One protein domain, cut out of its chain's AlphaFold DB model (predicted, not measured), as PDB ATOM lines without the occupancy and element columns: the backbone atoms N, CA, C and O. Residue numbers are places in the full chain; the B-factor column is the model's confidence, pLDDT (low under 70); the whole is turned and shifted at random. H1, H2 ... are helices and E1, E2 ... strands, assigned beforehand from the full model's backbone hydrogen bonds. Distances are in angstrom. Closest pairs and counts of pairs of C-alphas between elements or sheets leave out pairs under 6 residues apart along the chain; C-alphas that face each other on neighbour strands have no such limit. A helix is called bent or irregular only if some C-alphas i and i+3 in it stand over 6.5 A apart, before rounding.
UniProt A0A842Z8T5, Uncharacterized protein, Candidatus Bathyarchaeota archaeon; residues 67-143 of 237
ATOM      1  N   PRO A  67      27.193  26.281  32.586       96.62
ATOM      2  CA  PRO A  67      27.286  25.088  31.748       96.62
ATOM      3  C   PRO A  67      26.260  24.010  32.125       96.62
ATOM      4  O   PRO A  67      25.719  23.330  31.249       96.62
ATOM      5  N   CYS A  68      25.953  23.869  33.417       96.69
ATOM      6  CA  CYS A  68      25.021  22.875  33.946       96.69
ATOM      7  C   CYS A  68      23.575  23.194  33.542       96.69
ATOM      8  O   CYS A  68      22.797  22.288  33.219       96.69
ATOM      9  N   LEU A  69      23.205  24.477  33.535       97.19
ATOM     10  CA  LEU A  69      21.907  24.923  33.021       97.19
ATOM     11  C   LEU A  69      21.850  24.813  31.492       97.19
ATOM     12  O   LEU A  69      20.834  24.384  30.943       97.19
ATOM     13  N   TYR A  70      22.952  25.128  30.809       98.12
ATOM     14  CA  TYR A  70      23.039  25.055  29.351       98.12
ATOM     15  C   TYR A  70      22.816  23.644  28.805       98.12
ATOM     16  O   TYR A  70      22.254  23.498  27.725       98.12
ATOM     17  N   ALA A  71      23.197  22.603  29.548       98.31
ATOM     18  CA  ALA A  71      23.032  21.214  29.119       98.31
ATOM     19  C   ALA A  71      21.588  20.881  28.690       98.31
ATOM     20  O   ALA A  71      21.384  20.170  27.707       98.31
ATOM     21  N   ALA A  72      20.575  21.445  29.362       98.38
ATOM     22  CA  ALA A  72      19.176  21.268  28.966       98.38
ATOM     23  C   ALA A  72      18.850  21.962  27.631       98.38
ATOM     24  O   ALA A  72      18.098  21.417  26.825       98.38
ATOM     25  N   ILE A  73      19.444  23.133  27.376       98.38
ATOM     26  CA  ILE A  73      19.311  23.871  26.111       98.38
ATOM     27  C   ILE A  73      19.998  23.095  24.983       98.38
ATOM     28  O   ILE A  73      19.374  22.848  23.956       98.38
ATOM     29  N   ALA A  74      21.242  22.657  25.194       98.25
ATOM     30  CA  ALA A  74      22.009  21.871  24.227       98.25
ATOM     31  C   ALA A  74      21.302  20.559  23.857       98.25
ATOM     32  O   ALA A  74      21.220  20.204  22.685       98.25
ATOM     33  N   ALA A  75      20.725  19.862  24.837       98.50
ATOM     34  CA  ALA A  75      19.951  18.657  24.569       98.50
ATOM     35  C   ALA A  75      18.638  18.950  23.814       98.50
ATOM     36  O   ALA A  75      18.185  18.106  23.045       98.50
ATOM     37  N   ALA A  76      18.009  20.113  24.017       98.31
ATOM     38  CA  ALA A  76      16.718  20.454  23.414       98.31
ATOM     39  C   ALA A  76      16.827  21.103  22.028       98.31
ATOM     40  O   ALA A  76      15.893  20.988  21.234       98.31
ATOM     41  N   ILE A  77      17.923  21.806  21.730       97.62
ATOM     42  CA  ILE A  77      18.016  22.669  20.548       97.62
ATOM     43  C   ILE A  77      17.754  21.962  19.203       97.62
ATOM     44  O   ILE A  77      17.111  22.587  18.352       97.62
ATOM     45  N   PRO A  78      18.084  20.662  19.006       97.38
ATOM     46  CA  PRO A  78      17.770  19.971  17.754       97.38
ATOM     47  C   PRO A  78      16.269  19.784  17.485       97.38
ATOM     48  O   PRO A  78      15.891  19.339  16.407       97.38
ATOM     49  N   THR A  79      15.393  20.127  18.437       97.06
ATOM     50  CA  THR A  79      13.940  20.197  18.197       97.06
ATOM     51  C   THR A  79      13.530  21.362  17.293       97.06
ATOM     52  O   THR A  79      12.428  21.333  16.746       97.06
ATOM     53  N   ALA A  80      14.384  22.380  17.140       95.69
ATOM     54  CA  ALA A  80      14.062  23.613  16.421       95.69
ATOM     55  C   ALA A  80      15.135  24.051  15.411       95.69
ATOM     56  O   ALA A  80      14.807  24.736  14.444       95.69
ATOM     57  N   VAL A  81      16.403  23.685  15.620       97.12
ATOM     58  CA  VAL A  81      17.527  24.110  14.771       97.12
ATOM     59  C   VAL A  81      18.312  22.891  14.315       97.12
ATOM     60  O   VAL A  81      18.603  22.005  15.116       97.12
ATOM     61  N   LEU A  82      18.681  22.855  13.035       96.31
ATOM     62  CA  LEU A  82      19.535  21.797  12.503       96.31
ATOM     63  C   LEU A  82      20.897  21.793  13.227       96.31
ATOM     64  O   LEU A  82      21.447  22.876  13.463       96.31
ATOM     65  N   PRO A  83      21.474  20.624  13.569       96.62
ATOM     66  CA  PRO A  83      22.750  20.551  14.285       96.62
ATOM     67  C   PRO A  83      23.871  21.382  13.641       96.62
ATOM     68  O   PRO A  83      24.584  22.114  14.324       96.62
ATOM     69  N   GLU A  84      23.995  21.358  12.314       95.19
ATOM     70  CA  GLU A  84      25.012  22.099  11.564       95.19
ATOM     71  C   GLU A  84      24.821  23.627  11.551       95.19
ATOM     72  O   GLU A  84      25.768  24.349  11.213       95.19
ATOM     73  N   GLN A  85      23.625  24.105  11.918       96.06
ATOM     74  CA  GLN A  85      23.240  25.518  12.030       96.06
ATOM     75  C   GLN A  85      23.244  26.004  13.494       96.06
ATOM     76  O   GLN A  85      23.360  27.201  13.748       96.06
ATOM     77  N   SER A  86      23.131  25.090  14.458       96.94
ATOM     78  CA  SER A  86      22.954  25.358  15.888       96.94
ATOM     79  C   SER A  86      24.275  25.691  16.588       96.94
ATOM     80  O   SER A  86      25.024  24.784  16.942       96.94
ATOM     81  N   ALA A  87      24.590  26.973  16.791       96.75
ATOM     82  CA  ALA A  87      25.848  27.398  17.399       96.75
ATOM     83  C   ALA A  87      25.773  27.629  18.908       96.75
ATOM     84  O   ALA A  87      25.062  28.509  19.397       96.75
ATOM     85  N   THR A  88      26.585  26.863  19.628       96.50
ATOM     86  CA  THR A  88      26.713  26.886  21.079       96.50
ATOM     87  C   THR A  88      28.089  27.388  21.481       96.50
ATOM     88  O   THR A  88      29.116  26.970  20.941       96.50
ATOM     89  N   TRP A  89      28.104  28.275  22.470       94.50
ATOM     90  CA  TRP A  89      29.331  28.803  23.032       94.50
ATOM     91  C   TRP A  89      29.911  27.880  24.108       94.50
ATOM     92  O   TRP A  89      29.280  27.630  25.134       94.50
ATOM     93  N   ALA A  90      31.146  27.434  23.893       96.00
ATOM     94  CA  ALA A  90      31.979  26.811  24.908       96.00
ATOM     95  C   ALA A  90      32.894  27.881  25.514       96.00
ATOM     96  O   ALA A  90      33.774  28.409  24.828       96.00
ATOM     97  N   TYR A  91      32.704  28.170  26.804       94.50
ATOM     98  CA  TYR A  91      33.501  29.137  27.566       94.50
ATOM     99  C   TYR A  91      34.256  28.466  28.726       94.50
ATOM    100  O   TYR A  91      33.855  28.642  29.880       94.50
ATOM    101  N   PRO A  92      35.328  27.694  28.473       96.75
ATOM    102  CA  PRO A  92      36.149  27.145  29.546       96.75
ATOM    103  C   PRO A  92      36.697  28.251  30.455       96.75
ATOM    104  O   PRO A  92      37.082  29.323  29.981       96.75
ATOM    105  N   GLN A  93      36.753  27.986  31.760       97.31
ATOM    106  CA  GLN A  93      37.260  28.923  32.763       97.31
ATOM    107  C   GLN A  93      38.396  28.283  33.568       97.31
ATOM    108  O   GLN A  93      38.263  27.138  34.005       97.31
ATOM    109  N   PRO A  94      39.482  29.021  33.861       96.94
ATOM    110  CA  PRO A  94      40.613  28.483  34.620       96.94
ATOM    111  C   PRO A  94      40.244  28.117  36.064       96.94
ATOM    112  O   PRO A  94      40.808  27.190  36.635       96.94
ATOM    113  N   GLY A  95      39.271  28.828  36.648       96.69
ATOM    114  CA  GLY A  95      38.787  28.583  38.010       96.69
ATOM    115  C   GLY A  95      37.740  27.472  38.134       96.69
ATOM    116  O   GLY A  95      37.287  27.199  39.243       96.69
ATOM    117  N   TRP A  96      37.308  26.863  37.027       97.38
ATOM    118  CA  TRP A  96      36.388  25.728  37.051       97.38
ATOM    119  C   TRP A  96      37.145  24.409  37.123       97.38
ATOM    120  O   TRP A  96      38.301  24.310  36.716       97.38
ATOM    121  N   SER A  97      36.475  23.379  37.639       97.94
ATOM    122  CA  SER A  97      37.015  22.027  37.566       97.94
ATOM    123  C   SER A  97      37.063  21.546  36.119       97.94
ATOM    124  O   SER A  97      36.282  21.976  35.266       97.94
ATOM    125  N   ASP A  98      37.942  20.586  35.864       98.31
ATOM    126  CA  ASP A  98      38.104  20.012  34.533       98.31
ATOM    127  C   ASP A  98      36.827  19.308  34.041       98.31
ATOM    128  O   ASP A  98      36.509  19.375  32.859       98.31
ATOM    129  N   GLU A  99      36.025  18.728  34.942       98.56
ATOM    130  CA  GLU A  99      34.696  18.177  34.617       98.56
ATOM    131  C   GLU A  99      33.716  19.247  34.116       98.56
ATOM    132  O   GLU A  99      32.983  19.014  33.154       98.56
ATOM    133  N   ILE A 100      33.727  20.445  34.711       98.44
ATOM    134  CA  ILE A 100      32.880  21.555  34.253       98.44
ATOM    135  C   ILE A 100      33.400  22.115  32.926       98.44
ATOM    136  O   ILE A 100      32.604  22.365  32.021       98.44
ATOM    137  N   ASN A 101      34.720  22.243  32.760       98.38
ATOM    138  CA  ASN A 101      35.311  22.645  31.483       98.38
ATOM    139  C   ASN A 101      34.984  21.638  30.367       98.38
ATOM    140  O   ASN A 101      34.525  22.051  29.301       98.38
ATOM    141  N   ALA A 102      35.095  20.333  30.619       98.56
ATOM    142  CA  ALA A 102      34.677  19.300  29.674       98.56
ATOM    143  C   ALA A 102      33.173  19.372  29.363       98.56
ATOM    144  O   ALA A 102      32.770  19.224  28.208       98.56
ATOM    145  N   LEU A 103      32.333  19.662  30.359       98.69
ATOM    146  CA  LEU A 103      30.894  19.820  30.158       98.69
ATOM    147  C   LEU A 103      30.564  20.968  29.189       98.69
ATOM    148  O   LEU A 103      29.692  20.794  28.336       98.69
ATOM    149  N   THR A 104      31.285  22.099  29.241       98.19
ATOM    150  CA  THR A 104      31.105  23.192  28.255       98.19
ATOM    151  C   THR A 104      31.369  22.733  26.824       98.19
ATOM    152  O   THR A 104      30.665  23.128  25.893       98.19
ATOM    153  N   VAL A 105      32.365  21.863  26.648       98.56
ATOM    154  CA  VAL A 105      32.717  21.318  25.344       98.56
ATOM    155  C   VAL A 105      31.629  20.352  24.890       98.56
ATOM    156  O   VAL A 105      31.090  20.544  23.803       98.56
ATOM    157  N   VAL A 106      31.213  19.393  25.729       98.81
ATOM    158  CA  VAL A 106      30.143  18.429  25.392       98.81
ATOM    159  C   VAL A 106      28.826  19.125  25.038       98.81
ATOM    160  O   VAL A 106      28.180  18.711  24.078       98.81
ATOM    161  N   ASN A 107      28.466  20.218  25.724       98.69
ATOM    162  CA  ASN A 107      27.305  21.049  25.366       98.69
ATOM    163  C   ASN A 107      27.330  21.527  23.902       98.69
ATOM    164  O   ASN A 107      26.278  21.799  23.338       98.69
ATOM    165  N   SER A 108      28.514  21.625  23.294       97.94
ATOM    166  CA  SER A 108      28.724  22.213  21.969       97.94
ATOM    167  C   SER A 108      29.022  21.184  20.868       97.94
ATOM    168  O   SER A 108      28.869  21.493  19.688       97.94
ATOM    169  N   LEU A 109      29.465  19.967  21.219       98.50
ATOM    170  CA  LEU A 109      30.003  18.989  20.254       98.50
ATOM    171  C   LEU A 109      28.972  18.465  19.244       98.50
ATOM    172  O   LEU A 109      29.350  18.116  18.128       98.50
ATOM    173  N   LEU A 110      27.690  18.421  19.617       98.25
ATOM    174  CA  LEU A 110      26.590  17.975  18.749       98.25
ATOM    175  C   LEU A 110      25.909  19.137  18.002       98.25
ATOM    176  O   LEU A 110      24.747  19.040  17.613       98.25
ATOM    177  N   GLY A 111      26.636  20.235  17.798       97.00
ATOM    178  CA  GLY A 111      26.207  21.379  17.001       97.00
ATOM    179  C   GLY A 111      27.390  22.107  16.356       97.00
ATOM    180  O   GLY A 111      28.380  21.504  15.936       97.00
ATOM    181  N   ARG A 112      27.313  23.433  16.276       96.56
ATOM    182  CA  ARG A 112      28.420  24.326  15.925       96.56
ATOM    183  C   ARG A 112      29.112  24.825  17.182       96.56
ATOM    184  O   ARG A 112      28.511  25.510  17.998       96.56
ATOM    185  N   VAL A 113      30.399  24.520  17.309       97.25
ATOM    186  CA  VAL A 113      31.195  24.999  18.440       97.25
ATOM    187  C   VAL A 113      31.642  26.437  18.205       97.25
ATOM    188  O   VAL A 113      32.369  26.717  17.249       97.25
ATOM    189  N   TYR A 114      31.296  27.314  19.141       95.12
ATOM    190  CA  TYR A 114      31.949  28.600  19.348       95.12
ATOM    191  C   TYR A 114      32.845  28.521  20.571       95.12
ATOM    192  O   TYR A 114      32.410  28.710  21.703       95.12
ATOM    193  N   LEU A 115      34.118  28.214  20.337       96.31
ATOM    194  CA  LEU A 115      35.102  28.204  21.404       96.31
ATOM    195  C   LEU A 115      35.529  29.641  21.709       96.31
ATOM    196  O   LEU A 115      36.012  30.350  20.825       96.31
ATOM    197  N   SER A 116      35.338  30.070  22.952       93.06
ATOM    198  CA  SER A 116      35.596  31.441  23.388       93.06
ATOM    199  C   SER A 116      36.034  31.473  24.857       93.06
ATOM    200  O   SER A 116      36.236  30.438  25.489       93.06
ATOM    201  N   GLY A 117      36.203  32.673  25.408       90.12
ATOM    202  CA  GLY A 117      36.711  32.901  26.759       90.12
ATOM    203  C   GLY A 117      38.220  33.147  26.803       90.12
ATOM    204  O   GLY A 117      38.868  33.396  25.786       90.12
ATOM    205  N   ARG A 118      38.783  33.115  28.014       94.31
ATOM    206  CA  ARG A 118      40.209  33.373  28.275       94.31
ATOM    207  C   ARG A 118      41.001  32.073  28.272       94.31
ATOM    208  O   ARG A 118      41.521  31.650  29.302       94.31
ATOM    209  N   LEU A 119      41.064  31.432  27.102       95.88
ATOM    210  CA  LEU A 119      41.832  30.194  26.907       95.88
ATOM    211  C   LEU A 119      43.313  30.376  27.270       95.88
ATOM    212  O   LEU A 119      43.959  29.439  27.718       95.88
ATOM    213  N   ASP A 120      43.822  31.599  27.117       96.38
ATOM    214  CA  ASP A 120      45.171  32.023  27.484       96.38
ATOM    215  C   ASP A 120      45.456  31.969  28.993       96.38
ATOM    216  O   ASP A 120      46.614  32.011  29.397       96.38
ATOM    217  N   HIS A 121      44.420  31.885  29.830       97.94
ATOM    218  CA  HIS A 121      44.556  31.743  31.278       97.94
ATOM    219  C   HIS A 121      44.428  30.292  31.765       97.94
ATOM    220  O   HIS A 121      44.613  30.050  32.958       97.94
ATOM    221  N   LEU A 122      44.068  29.345  30.893       98.31
ATOM    222  CA  LEU A 122      43.968  27.935  31.266       98.31
ATOM    223  C   LEU A 122      45.353  27.373  31.599       98.31
ATOM    224  O   LEU A 122      46.356  27.773  31.005       98.31
ATOM    225  N   SER A 123      45.406  26.410  32.521       98.38
ATOM    226  CA  SER A 123      46.615  25.598  32.684       98.38
ATOM    227  C   SER A 123      46.898  24.788  31.412       98.38
ATOM    228  O   SER A 123      46.010  24.583  30.581       98.38
ATOM    229  N   GLU A 124      48.123  24.281  31.261       98.12
ATOM    230  CA  GLU A 124      48.477  23.422  30.122       98.12
ATOM    231  C   GLU A 124      47.572  22.181  30.032       98.12
ATOM    232  O   GLU A 124      47.100  21.837  28.947       98.12
ATOM    233  N   ASP A 125      47.251  21.565  31.174       97.94
ATOM    234  CA  ASP A 125      46.361  20.401  31.243       97.94
ATOM    235  C   ASP A 125      44.915  20.745  30.859       97.94
ATOM    236  O   ASP A 125      44.287  20.019  30.081       97.94
ATOM    237  N   GLN A 126      44.399  21.881  31.339       98.25
ATOM    238  CA  GLN A 126      43.072  22.378  30.971       98.25
ATOM    239  C   GLN A 126      43.001  22.702  29.480       98.25
ATOM    240  O   GLN A 126      42.049  22.316  28.806       98.25
ATOM    241  N   LEU A 127      44.012  23.375  28.929       98.44
ATOM    242  CA  LEU A 127      44.069  23.667  27.502       98.44
ATOM    243  C   LEU A 127      44.142  22.375  26.678       98.44
ATOM    244  O   LEU A 127      43.418  22.245  25.692       98.44
ATOM    245  N   SER A 128      44.950  21.398  27.102       98.44
ATOM    246  CA  SER A 128      45.031  20.078  26.469       98.44
ATOM    247  C   SER A 128      43.672  19.369  26.446       98.44
ATOM    248  O   SER A 128      43.303  18.799  25.420       98.44
ATOM    249  N   LEU A 129      42.893  19.458  27.528       98.62
ATOM    250  CA  LEU A 129      41.525  18.938  27.592       98.62
ATOM    251  C   LEU A 129      40.582  19.624  26.589       98.62
ATOM    252  O   LEU A 129      39.722  18.968  26.001       98.62
ATOM    253  N   ILE A 130      40.714  20.934  26.371       98.44
ATOM    254  CA  ILE A 130      39.902  21.644  25.371       98.44
ATOM    255  C   ILE A 130      40.326  21.257  23.950       98.44
ATOM    256  O   ILE A 130      39.468  21.018  23.098       98.44
ATOM    257  N   VAL A 131      41.633  21.143  23.697       98.50
ATOM    258  CA  VAL A 131      42.180  20.691  22.408       98.50
ATOM    259  C   VAL A 131      41.672  19.291  22.060       98.50
ATOM    260  O   VAL A 131      41.179  19.103  20.952       98.50
ATOM    261  N   GLU A 132      41.690  18.357  23.016       98.75
ATOM    262  CA  GLU A 132      41.152  16.998  22.854       98.75
ATOM    263  C   GLU A 132      39.705  17.027  22.328       98.75
ATOM    264  O   GLU A 132      39.375  16.379  21.332       98.75
ATOM    265  N   GLY A 133      38.846  17.849  22.934       98.62
ATOM    266  CA  GLY A 133      37.458  17.987  22.500       98.62
ATOM    267  C   GLY A 133      37.307  18.653  21.131       98.62
ATOM    268  O   GLY A 133      36.447  18.259  20.342       98.62
ATOM    269  N   MET A 134      38.154  19.630  20.796       98.69
ATOM    270  CA  MET A 134      38.147  20.253  19.465       98.69
ATOM    271  C   MET A 134      38.633  19.304  18.374       98.69
ATOM    272  O   MET A 134      38.146  19.376  17.243       98.69
ATOM    273  N   ASP A 135      39.567  18.412  18.684       98.75
ATOM    274  CA  ASP A 135      40.018  17.392  17.748       98.75
ATOM    275  C   ASP A 135      38.915  16.366  17.490       98.75
ATOM    276  O   ASP A 135      38.611  16.096  16.327       98.75
ATOM    277  N   VAL A 136      38.200  15.925  18.531       98.75
ATOM    278  CA  VAL A 136      36.966  15.138  18.368       98.75
ATOM    279  C   VAL A 136      35.957  15.888  17.497       98.75
ATOM    280  O   VAL A 136      35.474  15.333  16.508       98.75
ATOM    281  N   TYR A 137      35.692  17.167  17.776       98.62
ATOM    282  CA  TYR A 137      34.752  17.963  16.984       98.62
ATOM    283  C   TYR A 137      35.116  18.008  15.492       98.62
ATOM    284  O   TYR A 137      34.254  17.832  14.630       98.62
ATOM    285  N   LYS A 138      36.400  18.200  15.161       98.50
ATOM    286  CA  LYS A 138      36.876  18.204  13.767       98.50
ATOM    287  C   LYS A 138      36.600  16.879  13.055       98.50
ATOM    288  O   LYS A 138      36.368  16.921  11.848       98.50
ATOM    289  N   THR A 139      36.609  15.753  13.774       97.81
ATOM    290  CA  THR A 139      36.313  14.427  13.202       97.81
ATOM    291  C   THR A 139      34.824  14.187  12.966       97.81
ATOM    292  O   THR A 139      34.485  13.580  11.957       97.81
ATOM    293  N   ILE A 140      33.936  14.689  13.834       97.00
ATOM    294  CA  ILE A 140      32.495  14.372  13.771       97.00
ATOM    295  C   ILE A 140      31.652  15.433  13.051       97.00
ATOM    296  O   ILE A 140      30.575  15.127  12.549       97.00
ATOM    297  N   ARG A 141      32.110  16.694  12.977       96.44
ATOM    298  CA  ARG A 141      31.288  17.830  12.499       96.44
ATOM    299  C   ARG A 141      30.757  17.687  11.069       96.44
ATOM    300  O   ARG A 141      29.773  18.336  10.728       96.44
ATOM    301  N   GLY A 142      31.424  16.889  10.233       95.75
ATOM    302  CA  GLY A 142      30.976  16.607   8.867       95.75
ATOM    303  C   GLY A 142      29.676  15.805   8.833       95.75
ATOM    304  O   GLY A 142      28.819  16.068   7.995       95.75
ATOM    305  N   ASP A 143      29.497  14.905   9.798       95.62
ATOM    306  CA  ASP A 143      28.358  13.990   9.853       95.62
ATOM    307  C   ASP A 143      27.098  14.646  10.423       95.62
ATOM    308  O   ASP A 143      25.985  14.190  10.163       95.62
TER     309      ASP A 143
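What this domain is: This is residues 67 to 143 of the 237 residues of an uncharacterized protein of Candidatus Bathyarchaeota archaeon (UniProt A0A842Z8T5). Three helices, H1, H2 and H3, run the same way side by side, and a small parallel sheet, E1 and E2, packs on H2. The printed part has 77 residues, in the order H1 E1 H2 E2 H3, and is mostly helix. It is compact, radius of gyration of the C-alphas 12.2 A, and spans 36 by 27 by 17 A.

How they stand to each other: Begin at H1, residues 67 to 79; it touches H2, residues 98 to 109, C-alphas 74 and 107 closest at 5.5 A. E1, residues 86 to 90, and E2, residues 112 to 115, are parallel neighbours, N 90 and O 114 within hydrogen-bond range at 2.8 A; with H2 between, they make a strand-helix-strand unit, its crossover right-handed. H2 touches H3, residues 124 to 140, C-alphas 109 and 137 closest at 5.9 A. Every O i to N i+4 pair of H3 is within range, 7 of 8 in H2, 5 of 9 in H1.

Where its parts are: Find C-alpha 67 at (27.286, 25.088, 31.748); H1 is irregular, with 7.3 A between C-alphas 75 and 78. H3 runs 24.6 A to C-alpha 140 at (32.495, 14.372, 13.771).

The domain as a whole: No printed residue is under 70 in pLDDT.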